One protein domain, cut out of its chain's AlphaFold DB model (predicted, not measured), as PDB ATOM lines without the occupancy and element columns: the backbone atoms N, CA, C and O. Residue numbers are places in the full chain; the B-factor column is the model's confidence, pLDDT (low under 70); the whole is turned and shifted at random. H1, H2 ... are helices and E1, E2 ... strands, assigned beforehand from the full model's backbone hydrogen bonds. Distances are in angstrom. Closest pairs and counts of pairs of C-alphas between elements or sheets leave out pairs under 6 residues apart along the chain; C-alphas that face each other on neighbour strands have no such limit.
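AT A GLANCE: This is residues 4 to 93 of the 294 residues of an uncharacterized protein of Volvox carteri f. nagariensis (UniProt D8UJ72). A hairpin of two strands, E1 and E2, has H1 packed on it, mostly on E1; H2 sits near the middle of the domain, by the end of E2, and small H3 lies farthest out. The printed part has 90 residues with three named helices and two named strands, in the order H1 E1 E2 H2 H3, the sheet antiparallel. The class is mixed, with under half of the residues in named elements. It is compact, radius of gyration of the C-alphas 12.7 A, spanning 35 by 30 by 21 A.

IN THESE COORDINATES: H1, residues 4 to 16, begins at C-alpha (28.755, 16.279, -13.948) and measures 18.3 A. E1 is residues 27 to 33, 17.2 A; E2 is 38 to 43, 16.5 A; H2 is 46 to 55, 15.2 A. H3, residues 75 to 81, ends at C-alpha (6.116, 19.545, 0.874).

HOW THE PARTS SIT: In the hairpin E1 and E2, two antiparallel neighbour strands, N 31 and O 40 are within hydrogen-bond range at 2.9 A, and N 40 and O 31 are within it at 2.8 A. The closest C-alphas of H1 and E1, Thr 7 and Val 27, are 6.2 A apart. With residues 10 to 14 alone, H1 only just touches H2, with 3 pairs of C-alphas within 8 A, Met 14 and Ala 52 closest at 7.0 A, about perpendicular at 87 degrees. H3 is close to H2 but not clearly touching, Val 46 and Leu 81 having the closest C-alphas at 6.5 A. Every O i to N i+4 pair is within range in H1, 3 of 6 in H2 and 1 of 3 in H3, where 3 of 4 O i to N i+3 pairs are.

THE WHOLE: The C-alphas farthest apart, Gly 62 and Leu 80, are 37.3 A apart. The printed part has no cut; the link H2 to H3 is long. Residue 93 is under 70 in pLDDT.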
ATOM      1  N   VAL A   4      29.374  15.700 -12.744       93.12
ATOM      2  CA  VAL A   4      28.755  16.279 -13.948       93.12
ATOM      3  C   VAL A   4      28.069  15.208 -14.795       93.12
ATOM      4  O   VAL A   4      26.925  15.386 -15.211       93.12
ATOM      5  N   SER A   5      28.738  14.076 -15.024       91.50
ATOM      6  CA  SER A   5      28.153  12.980 -15.805       91.50
ATOM      7  C   SER A   5      26.953  12.327 -15.112       91.50
ATOM      8  O   SER A   5      25.997  11.971 -15.794       91.50
ATOM      9  N   LEU A   6      26.968  12.201 -13.777       92.00
ATOM     10  CA  LEU A   6      25.846  11.627 -13.026       92.00
ATOM     11  C   LEU A   6      24.634  12.572 -13.030       92.00
ATOM     12  O   LEU A   6      23.511  12.134 -13.270       92.00
ATOM     13  N   THR A   7      24.870  13.875 -12.857       95.00
ATOM     14  CA  THR A   7      23.843  14.917 -12.993       95.00
ATOM     15  C   THR A   7      23.191  14.881 -14.373       95.00
ATOM     16  O   THR A   7      21.966  14.877 -14.487       95.00
ATOM     17  N   GLN A   8      23.995  14.828 -15.440       93.44
ATOM     18  CA  GLN A   8      23.486  14.762 -16.812       93.44
ATOM     19  C   GLN A   8      22.688  13.482 -17.066       93.44
ATOM     20  O   GLN A   8      21.633  13.548 -17.695       93.44
ATOM     21  N   LEU A   9      23.155  12.342 -16.551       92.00
ATOM     22  CA  LEU A   9      22.432  11.078 -16.635       92.00
ATOM     23  C   LEU A   9      21.034  11.210 -16.025       92.00
ATOM     24  O   LEU A   9      20.055  10.995 -16.736       92.00
ATOM     25  N   PHE A  10      20.941  11.604 -14.748       94.31
ATOM     26  CA  PHE A  10      19.662  11.721 -14.040       94.31
ATOM     27  C   PHE A  10      18.732  12.741 -14.696       94.31
ATOM     28  O   PHE A  10      17.547  12.464 -14.873       94.31
ATOM     29  N   ASN A  11      19.267  13.876 -15.145       94.62
ATOM     30  CA  ASN A  11      18.478  14.858 -15.878       94.62
ATOM     31  C   ASN A  11      17.871  14.261 -17.155       94.62
ATOM     32  O   ASN A  11      16.669  14.389 -17.380       94.62
ATOM     33  N   ASN A  12      18.674  13.576 -17.971       91.88
ATOM     34  CA  ASN A  12      18.219  13.013 -19.241       91.88
ATOM     35  C   ASN A  12      17.177  11.907 -19.047       91.88
ATOM     36  O   ASN A  12      16.139  11.928 -19.708       91.88
ATOM     37  N   VAL A  13      17.425  10.961 -18.136       90.94
ATOM     38  CA  VAL A  13      16.508   9.831 -17.907       90.94
ATOM     39  C   VAL A  13      15.196  10.291 -17.281       90.94
ATOM     40  O   VAL A  13      14.131   9.844 -17.703       90.94
ATOM     41  N   MET A  14      15.241  11.239 -16.342       93.25
ATOM     42  CA  MET A  14      14.025  11.755 -15.721       93.25
ATOM     43  C   MET A  14      13.167  12.536 -16.709       93.25
ATOM     44  O   MET A  14      11.952  12.347 -16.741       93.25
ATOM     45  N   MET A  15      13.779  13.366 -17.554       91.38
ATOM     46  CA  MET A  15      13.043  14.064 -18.607       91.38
ATOM     47  C   MET A  15      12.439  13.075 -19.612       91.38
ATOM     48  O   MET A  15      11.261  13.183 -19.943       91.38
ATOM     49  N   ALA A  16      13.212  12.079 -20.059       88.25
ATOM     50  CA  ALA A  16      12.755  11.101 -21.046       88.25
ATOM     51  C   ALA A  16      11.600  10.222 -20.536       88.25
ATOM     52  O   ALA A  16      10.691   9.902 -21.298       88.25
ATOM     53  N   ALA A  17      11.605   9.858 -19.251       88.06
ATOM     54  CA  ALA A  17      10.559   9.034 -18.645       88.06
ATOM     55  C   ALA A  17       9.319   9.825 -18.190       88.06
ATOM     56  O   ALA A  17       8.390   9.223 -17.646       88.06
ATOM     57  N   GLY A  18       9.302  11.154 -18.359       89.31
ATOM     58  CA  GLY A  18       8.223  12.014 -17.862       89.31
ATOM     59  C   GLY A  18       8.198  12.153 -16.334       89.31
ATOM     60  O   GLY A  18       7.139  12.356 -15.749       89.31
ATOM     61  N   ALA A  19       9.358  12.026 -15.684       91.44
ATOM     62  CA  ALA A  19       9.534  12.102 -14.232       91.44
ATOM     63  C   ALA A  19       9.796  13.529 -13.705       91.44
ATOM     64  O   ALA A  19      10.018  13.711 -12.506       91.44
ATOM     65  N   THR A  20       9.784  14.540 -14.578       93.38
ATOM     66  CA  THR A  20       9.988  15.959 -14.234       93.38
ATOM     67  C   THR A  20       8.671  16.719 -14.142       93.38
ATOM     68  O   THR A  20       7.782  16.516 -14.969       93.38
ATOM     69  N   THR A  21       8.569  17.658 -13.203       91.69
ATOM     70  CA  THR A  21       7.370  18.493 -13.005       91.69
ATOM     71  C   THR A  21       7.473  19.858 -13.687       91.69
ATOM     72  O   THR A  21       6.455  20.493 -13.957       91.69
ATOM     73  N   GLN A  22       8.689  20.312 -14.002       90.50
ATOM     74  CA  GLN A  22       8.954  21.580 -14.688       90.50
ATOM     75  C   GLN A  22       9.948  21.393 -15.853       90.50
ATOM     76  O   GLN A  22      10.668  20.393 -15.893       90.50
ATOM     77  N   PRO A  23      10.046  22.348 -16.799       90.81
ATOM     78  CA  PRO A  23      11.044  22.294 -17.869       90.81
ATOM     79  C   PRO A  23      12.487  22.250 -17.343       90.81
ATOM     80  O   PRO A  23      12.806  22.853 -16.314       90.81
ATOM     81  N   GLY A  24      13.371  21.577 -18.079       92.25
ATOM     82  CA  GLY A  24      14.796  21.469 -17.755       92.25
ATOM     83  C   GLY A  24      15.142  20.346 -16.772       92.25
ATOM     84  O   GLY A  24      14.273  19.622 -16.289       92.25
ATOM     85  N   GLY A  25      16.441  20.202 -16.503       94.06
ATOM     86  CA  GLY A  25      16.969  19.164 -15.618       94.06
ATOM     87  C   GLY A  25      16.564  19.384 -14.151       94.06
ATOM     88  O   GLY A  25      16.763  20.490 -13.648       94.06
ATOM     89  N   PRO A  26      16.009  18.372 -13.459       96.19
ATOM     90  CA  PRO A  26      15.550  18.503 -12.075       96.19
ATOM     91  C   PRO A  26      16.675  18.491 -11.025       96.19
ATOM     92  O   PRO A  26      16.445  18.932  -9.897       96.19
ATOM     93  N   VAL A  27      17.869  17.987 -11.362       97.25
ATOM     94  CA  VAL A  27      19.018  17.912 -10.442       97.25
ATOM     95  C   VAL A  27      19.667  19.293 -10.299       97.25
ATOM     96  O   VAL A  27      20.133  19.863 -11.287       97.25
ATOM     97  N   ILE A  28      19.730  19.805  -9.067       96.38
ATOM     98  CA  ILE A  28      20.392  21.069  -8.700       96.38
ATOM     99  C   ILE A  28      21.880  20.841  -8.454       96.38
ATOM    100  O   ILE A  28      22.721  21.577  -8.970       96.38
ATOM    101  N   SER A  29      22.203  19.841  -7.639       95.31
ATOM    102  CA  SER A  29      23.569  19.579  -7.206       95.31
ATOM    103  C   SER A  29      23.828  18.078  -7.108       95.31
ATOM    104  O   SER A  29      22.918  17.270  -6.907       95.31
ATOM    105  N   CYS A  30      25.087  17.702  -7.305       96.00
ATOM    106  CA  CYS A  30      25.569  16.343  -7.134       96.00
ATOM    107  C   CYS A  30      26.885  16.408  -6.370       96.00
ATOM    108  O   CYS A  30      27.805  17.085  -6.816       96.00
ATOM    109  N   TYR A  31      26.979  15.677  -5.266       94.75
ATOM    110  CA  TYR A  31      28.222  15.472  -4.529       94.75
ATOM    111  C   TYR A  31      28.589  13.993  -4.574       94.75
ATOM    112  O   TYR A  31      27.768  13.148  -4.217       94.75
ATOM    113  N   MET A  32      29.810  13.660  -4.980       93.25
ATOM    114  CA  MET A  32      30.261  12.276  -5.113       93.25
ATOM    115  C   MET A  32      31.403  11.960  -4.150       93.25
ATOM    116  O   MET A  32      32.445  12.613  -4.140       93.25
ATOM    117  N   ASN A  33      31.238  10.887  -3.376       91.44
ATOM    118  CA  ASN A  33      32.303  10.299  -2.580       91.44
ATOM    119  C   ASN A  33      32.839   9.047  -3.290       91.44
ATOM    120  O   ASN A  33      32.260   7.962  -3.197       91.44
ATOM    121  N   ASN A  34      33.961   9.203  -3.995       85.69
ATOM    122  CA  ASN A  34      34.583   8.119  -4.759       85.69
ATOM    123  C   ASN A  34      35.178   7.015  -3.875       85.69
ATOM    124  O   ASN A  34      35.189   5.859  -4.285       85.69
ATOM    125  N   GLU A  35      35.636   7.341  -2.663       87.25
ATOM    126  CA  GLU A  35      36.209   6.355  -1.735       87.25
ATOM    127  C   GLU A  35      35.141   5.389  -1.223       87.25
ATOM    128  O   GLU A  35      35.338   4.176  -1.193       87.25
ATOM    129  N   LYS A  36      33.979   5.930  -0.845       84.75
ATOM    130  CA  LYS A  36      32.853   5.158  -0.306       84.75
ATOM    131  C   LYS A  36      31.839   4.741  -1.372       84.75
ATOM    132  O   LYS A  36      30.830   4.126  -1.036       84.75
ATOM    133  N   ARG A  37      32.108   5.066  -2.642       86.88
ATOM    134  CA  ARG A  37      31.311   4.700  -3.821       86.88
ATOM    135  C   ARG A  37      29.827   5.081  -3.724       86.88
ATOM    136  O   ARG A  37      28.958   4.299  -4.099       86.88
ATOM    137  N   PHE A  38      29.532   6.287  -3.244       90.88
ATOM    138  CA  PHE A  38      28.171   6.834  -3.250       90.88
ATOM    139  C   PHE A  38      28.153   8.288  -3.723       90.88
ATOM    140  O   PHE A  38      29.173   8.977  -3.701       90.88
ATOM    141  N   ALA A  39      26.978   8.767  -4.121       93.56
ATOM    142  CA  ALA A  39      26.741  10.166  -4.442       93.56
ATOM    143  C   ALA A  39      25.428  10.649  -3.816       93.56
ATOM    144  O   ALA A  39      24.485   9.874  -3.666       93.56
ATOM    145  N   PHE A  40      25.380  11.930  -3.467       95.25
ATOM    146  CA  PHE A  40      24.162  12.635  -3.093       95.25
ATOM    147  C   PHE A  40      23.697  13.475  -4.275       95.25
ATOM    148  O   PHE A  40      24.486  14.229  -4.844       95.25
ATOM    149  N   LEU A  41      22.422  13.337  -4.623       95.62
ATOM    150  CA  LEU A  41      21.750  14.146  -5.631       95.62
ATOM    151  C   LEU A  41      20.705  15.013  -4.939       95.62
ATOM    152  O   LEU A  41      19.865  14.505  -4.193       95.62
ATOM    153  N   GLU A  42      20.756  16.311  -5.203       95.50
ATOM    154  CA  GLU A  42      19.759  17.273  -4.754       95.50
ATOM    155  C   GLU A  42      18.854  17.641  -5.925       95.50
ATOM    156  O   GLU A  42      19.330  17.968  -7.013       95.50
ATOM    157  N   PHE A  43      17.545  17.612  -5.700       96.56
ATOM    158  CA  PHE A  43      16.548  17.967  -6.702       96.56
ATOM    159  C   PHE A  43      15.812  19.230  -6.277       96.56
ATOM    160  O   PHE A  43      15.654  19.510  -5.090       96.56
ATOM    161  N   ARG A  44      15.298  19.971  -7.258       95.38
ATOM    162  CA  ARG A  44      14.562  21.222  -7.014       95.38
ATOM    163  C   ARG A  44      13.202  21.054  -6.342       95.38
ATOM    164  O   ARG A  44      12.618  22.047  -5.916       95.38
ATOM    165  N   SER A  45      12.672  19.834  -6.268       94.75
ATOM    166  CA  SER A  45      11.389  19.564  -5.625       94.75
ATOM    167  C   SER A  45      11.347  18.180  -4.989       94.75
ATOM    168  O   SER A  45      11.981  17.243  -5.470       94.75
ATOM    169  N   VAL A  46      10.550  18.043  -3.924       92.56
ATOM    170  CA  VAL A  46      10.332  16.754  -3.244       92.56
ATOM    171  C   VAL A  46       9.698  15.731  -4.183       92.56
ATOM    172  O   VAL A  46      10.098  14.571  -4.152       92.56
ATOM    173  N   GLU A  47       8.771  16.157  -5.045       93.06
ATOM    174  CA  GLU A  47       8.125  15.289  -6.035       93.06
ATOM    175  C   GLU A  47       9.136  14.704  -7.027       93.06
ATOM    176  O   GLU A  47       9.138  13.500  -7.266       93.06
ATOM    177  N   GLU A  48      10.050  15.517  -7.561       95.06
ATOM    178  CA  GLU A  48      11.088  15.021  -8.469       95.06
ATOM    179  C   GLU A  48      12.108  14.142  -7.739       95.06
ATOM    180  O   GLU A  48      12.511  13.122  -8.290       95.06
ATOM    181  N   THR A  49      12.448  14.436  -6.476       94.88
ATOM    182  CA  THR A  49      13.242  13.504  -5.656       94.88
ATOM    183  C   THR A  49      12.525  12.163  -5.491       94.88
ATOM    184  O   THR A  49      13.160  11.112  -5.526       94.88
ATOM    185  N   SER A  50      11.204  12.171  -5.302       92.56
ATOM    186  CA  SER A  50      10.394  10.951  -5.217       92.56
ATOM    187  C   SER A  50      10.363  10.201  -6.539       92.56
ATOM    188  O   SER A  50      10.596   8.997  -6.551       92.56
ATOM    189  N   ASN A  51      10.183  10.898  -7.658       93.38
ATOM    190  CA  ASN A  51      10.233  10.292  -8.984       93.38
ATOM    191  C   ASN A  51      11.619   9.710  -9.302       93.38
ATOM    192  O   ASN A  51      11.703   8.655  -9.923       93.38
ATOM    193  N   ALA A  52      12.703  10.338  -8.833       93.31
ATOM    194  CA  ALA A  52      14.067   9.839  -9.005       93.31
ATOM    195  C   ALA A  52      14.282   8.455  -8.365       93.31
ATOM    196  O   ALA A  52      15.103   7.677  -8.848       93.31
ATOM    197  N   MET A  53      13.505   8.104  -7.331       91.19
ATOM    198  CA  MET A  53      13.545   6.775  -6.707       91.19
ATOM    199  C   MET A  53      13.109   5.659  -7.665       91.19
ATOM    200  O   MET A  53      13.534   4.522  -7.490       91.19
ATOM    201  N   ALA A  54      12.303   5.969  -8.689       87.19
ATOM    202  CA  ALA A  54      11.902   4.997  -9.708       87.19
ATOM    203  C   ALA A  54      13.081   4.521 -10.573       87.19
ATOM    204  O   ALA A  54      12.998   3.467 -11.192       87.19
ATOM    205  N   PHE A  55      14.183   5.275 -10.602       88.31
ATOM    206  CA  PHE A  55      15.385   4.957 -11.375       88.31
ATOM    207  C   PHE A  55      16.391   4.126 -10.569       88.31
ATOM    208  O   PHE A  55      17.559   4.023 -10.948       88.31
ATOM    209  N   ASP A  56      15.959   3.530  -9.453       86.12
ATOM    210  CA  ASP A  56      16.715   2.449  -8.841       86.12
ATOM    211  C   ASP A  56      16.920   1.313  -9.844       86.12
ATOM    212  O   ASP A  56      15.975   0.870 -10.492       86.12
ATOM    213  N   GLY A  57      18.155   0.841  -9.983       77.38
ATOM    214  CA  GLY A  57      18.498  -0.137 -11.009       77.38
ATOM    215  C   GLY A  57      18.898   0.449 -12.360       77.38
ATOM    216  O   GLY A  57      19.137  -0.298 -13.309       77.38
ATOM    217  N   LEU A  58      19.015   1.776 -12.470       84.50
ATOM    218  CA  LEU A  58      19.561   2.409 -13.666       84.50
ATOM    219  C   LEU A  58      20.999   1.934 -13.911       84.50
ATOM    220  O   LEU A  58      21.867   2.053 -13.048       84.50
ATOM    221  N   GLN A  59      21.255   1.429 -15.112       75.56
ATOM    222  CA  GLN A  59      22.590   1.045 -15.557       75.56
ATOM    223  C   GLN A  59      23.402   2.289 -15.918       75.56
ATOM    224  O   GLN A  59      22.973   3.115 -16.727       75.56
ATOM    225  N   CYS A  60      24.610   2.407 -15.374       77.75
ATOM    226  CA  CYS A  60      25.550   3.432 -15.789       77.75
ATOM    227  C   CYS A  60      26.997   2.936 -15.721       77.75
ATOM    228  O   CYS A  60      27.477   2.502 -14.682       77.75
ATOM    229  N   GLN A  61      27.721   3.052 -16.841       78.19
ATOM    230  CA  GLN A  61      29.114   2.592 -16.978       78.19
ATOM    231  C   GLN A  61      29.314   1.096 -16.646       78.19
ATOM    232  O   GLN A  61      30.388   0.705 -16.203       78.19
ATOM    233  N   GLY A  62      28.295   0.262 -16.888       72.25
ATOM    234  CA  GLY A  62      28.328  -1.176 -16.588       72.25
ATOM    235  C   GLY A  62      28.063  -1.518 -15.121       72.25
ATOM    236  O   GLY A  62      28.196  -2.678 -14.744       72.25
ATOM    237  N   GLU A  63      27.695  -0.527 -14.307       77.44
ATOM    238  CA  GLU A  63      27.285  -0.720 -12.922       77.44
ATOM    239  C   GLU A  63      25.827  -0.327 -12.728       77.44
ATOM    240  O   GLU A  63      25.334   0.650 -13.299       77.44
ATOM    241  N   THR A  64      25.150  -1.067 -11.862       78.44
ATOM    242  CA  THR A  64      23.762  -0.809 -11.510       78.44
ATOM    243  C   THR A  64      23.693   0.169 -10.344       78.44
ATOM    244  O   THR A  64      24.209  -0.094  -9.253       78.44
ATOM    245  N   LEU A  65      23.061   1.321 -10.565       86.19
ATOM    246  CA  LEU A  65      22.925   2.361  -9.552       86.19
ATOM    247  C   LEU A  65      21.850   1.987  -8.529       86.19
ATOM    248  O   LEU A  65      20.736   1.612  -8.890       86.19
ATOM    249  N   LYS A  66      22.176   2.159  -7.242       87.12
ATOM    250  CA  LYS A  66      21.225   2.018  -6.133       87.12
ATOM    251  C   LYS A  66      20.753   3.389  -5.670       87.12
ATOM    252  O   LYS A  66      21.535   4.148  -5.098       87.12
ATOM    253  N   VAL A  67      19.479   3.696  -5.884       90.94
ATOM    254  CA  VAL A  67      18.876   4.990  -5.536       90.94
ATOM    255  C   VAL A  67      18.074   4.846  -4.246       90.94
ATOM    256  O   VAL A  67      17.070   4.136  -4.189       90.94
ATOM    257  N   ARG A  68      18.525   5.479  -3.163       91.94
ATOM    258  CA  ARG A  68      17.897   5.386  -1.833       91.94
ATOM    259  C   ARG A  68      17.737   6.771  -1.213       91.94
ATOM    260  O   ARG A  68      18.468   7.698  -1.551       91.94
ATOM    261  N   ARG A  69      16.801   6.895  -0.269       91.81
ATOM    262  CA  ARG A  69      16.720   8.072   0.605       91.81
ATOM    263  C   ARG A  69      17.908   8.064   1.585       91.81
ATOM    264  O   ARG A  69      18.319   6.980   2.004       91.81
ATOM    265  N   PRO A  70      18.464   9.232   1.947       88.62
ATOM    266  CA  PRO A  70      19.535   9.319   2.934       88.62
ATOM    267  C   PRO A  70      19.036   8.942   4.338       88.62
ATOM    268  O   PRO A  70      17.834   8.903   4.597       88.62
ATOM    269  N   HIS A  71      19.964   8.643   5.248       85.25
ATOM    270  CA  HIS A  71      19.643   8.126   6.587       85.25
ATOM    271  C   HIS A  71      18.865   9.126   7.464       85.25
ATOM    272  O   HIS A  71      18.113   8.733   8.347       85.25
ATOM    273  N   ASP A  72      19.042  10.420   7.234       86.25
ATOM    274  CA  ASP A  72      18.371  11.520   7.930       86.25
ATOM    275  C   ASP A  72      17.051  11.951   7.259       86.25
ATOM    276  O   ASP A  72      16.449  12.953   7.649       86.25
ATOM    277  N   TYR A  73      16.566  11.192   6.267       89.31
ATOM    278  CA  TYR A  73      15.292  11.464   5.611       89.31
ATOM    279  C   TYR A  73      14.113  11.380   6.590       89.31
ATOM    280  O   TYR A  73      13.844  10.336   7.186       89.31
ATOM    281  N   ASN A  74      13.353  12.473   6.694       89.31
ATOM    282  CA  ASN A  74      12.128  12.539   7.484       89.31
ATOM    283  C   ASN A  74      10.886  12.467   6.568       89.31
ATOM    284  O   ASN A  74      10.530  13.476   5.943       89.31
ATOM    285  N   PRO A  75      10.177  11.323   6.513       87.00
ATOM    286  CA  PRO A  75       9.010  11.168   5.647       87.00
ATOM    287  C   PRO A  75       7.843  12.081   6.040       87.00
ATOM    288  O   PRO A  75       7.101  12.525   5.166       87.00
ATOM    289  N   ALA A  76       7.682  12.403   7.329       89.19
ATOM    290  CA  ALA A  76       6.597  13.265   7.795       89.19
ATOM    291  C   ALA A  76       6.786  14.712   7.321       89.19
ATOM    292  O   ALA A  76       5.839  15.335   6.849       89.19
ATOM    293  N   ALA A  77       8.021  15.220   7.386       89.56
ATOM    294  CA  ALA A  77       8.353  16.543   6.865       89.56
ATOM    295  C   ALA A  77       8.223  16.594   5.332       89.56
ATOM    296  O   ALA A  77       7.652  17.539   4.795       89.56
ATOM    297  N   ALA A  78       8.686  15.553   4.632       88.25
ATOM    298  CA  ALA A  78       8.598  15.479   3.175       88.25
ATOM    299  C   ALA A  78       7.145  15.459   2.669       88.25
ATOM    300  O   ALA A  78       6.824  16.150   1.704       88.25
ATOM    301  N   LYS A  79       6.247  14.743   3.362       89.25
ATOM    302  CA  LYS A  79       4.821  14.649   3.006       89.25
ATOM    303  C   LYS A  79       4.094  15.997   3.031       89.25
ATOM    304  O   LYS A  79       3.113  16.169   2.313       89.25
ATOM    305  N   LEU A  80       4.566  16.954   3.832       90.88
ATOM    306  CA  LEU A  80       4.015  18.314   3.868       90.88
ATOM    307  C   LEU A  80       4.438  19.163   2.659       90.88
ATOM    308  O   LEU A  80       3.780  20.153   2.356       90.88
ATOM    309  N   LEU A  81       5.530  18.792   1.985       88.31
ATOM    310  CA  LEU A  81       6.116  19.545   0.874       88.31
ATOM    311  C   LEU A  81       5.693  19.013  -0.502       88.31
ATOM    312  O   LEU A  81       5.770  19.747  -1.484       88.31
ATOM    313  N   GLY A  82       5.258  17.754  -0.592       87.81
ATOM    314  CA  GLY A  82       4.765  17.166  -1.834       87.81
ATOM    315  C   GLY A  82       4.644  15.639  -1.789       87.81
ATOM    316  O   GLY A  82       4.830  15.027  -0.734       87.81
ATOM    317  N   PRO A  83       4.335  15.009  -2.937       88.19
ATOM    318  CA  PRO A  83       4.275  13.557  -3.063       88.19
ATOM    319  C   PRO A  83       5.611  12.893  -2.703       88.19
ATOM    320  O   PRO A  83       6.672  13.268  -3.209       88.19
ATOM    321  N   THR A  84       5.560  11.888  -1.830       88.94
ATOM    322  CA  THR A  84       6.741  11.148  -1.343       88.94
ATOM    323  C   THR A  84       7.009   9.851  -2.105       88.94
ATOM    324  O   THR A  84       8.051   9.225  -1.900       88.94
ATOM    325  N   GLU A  85       6.080   9.463  -2.979       86.56
ATOM    326  CA  GLU A  85       6.140   8.265  -3.815       86.56
ATOM    327  C   GLU A  85       6.340   8.638  -5.290       86.56
ATOM    328  O   GLU A  85       5.886   9.710  -5.707       86.56
ATOM    329  N   PRO A  86       7.020   7.790  -6.083       87.00
ATOM    330  CA  PRO A  86       7.140   8.008  -7.516       87.00
ATOM    331  C   PRO A  86       5.776   8.020  -8.210       87.00
ATOM    332  O   PRO A  86       4.896   7.211  -7.916       87.00
ATOM    333  N   SER A  87       5.613   8.906  -9.187       85.88
ATOM    334  CA  SER A  87       4.401   8.965  -9.999       85.88
ATOM    335  C   SER A  87       4.205   7.696 -10.835       85.88
ATOM    336  O   SER A  87       5.095   7.273 -11.572       85.88
ATOM    337  N   ALA A  88       2.988   7.147 -10.832       77.81
ATOM    338  CA  ALA A  88       2.608   6.010 -11.679       77.81
ATOM    339  C   ALA A  88       2.676   6.309 -13.194       77.81
ATOM    340  O   ALA A  88       2.564   5.402 -14.013       77.81
ATOM    341  N   LYS A  89       2.840   7.583 -13.582       78.81
ATOM    342  CA  LYS A  89       2.971   8.006 -14.985       78.81
ATOM    343  C   LYS A  89       4.390   7.838 -15.540       78.81
ATOM    344  O   LYS A  89       4.581   8.033 -16.738       78.81
ATOM    345  N   ILE A  90       5.374   7.519 -14.693       82.00
ATOM    346  CA  ILE A  90       6.770   7.378 -15.113       82.00
ATOM    347  C   ILE A  90       6.901   6.148 -16.011       82.00
ATOM    348  O   ILE A  90       6.621   5.021 -15.603       82.00
ATOM    349  N   ASN A  91       7.369   6.359 -17.239       74.81
ATOM    350  CA  ASN A  91       7.525   5.283 -18.209       74.81
ATOM    351  C   ASN A  91       8.921   4.650 -18.116       74.81
ATOM    352  O   ASN A  91       9.816   4.938 -18.911       74.81
ATOM    353  N   LEU A  92       9.101   3.778 -17.122       70.25
ATOM    354  CA  LEU A  92      10.352   3.045 -16.877       70.25
ATOM    355  C   LEU A  92      10.704   2.071 -18.010       70.25
ATOM    356  O   LEU A  92      11.878   1.874 -18.325       70.25
ATOM    357  N   ALA A  93       9.679   1.504 -18.657       59.56
ATOM    358  CA  ALA A  93       9.836   0.534 -19.734       59.56
ATOM    359  C   ALA A  93      10.610   1.107 -20.934       59.56
ATOM    360  O   ALA A  93      11.338   0.376 -21.601       59.56
TER     361      ALA A  93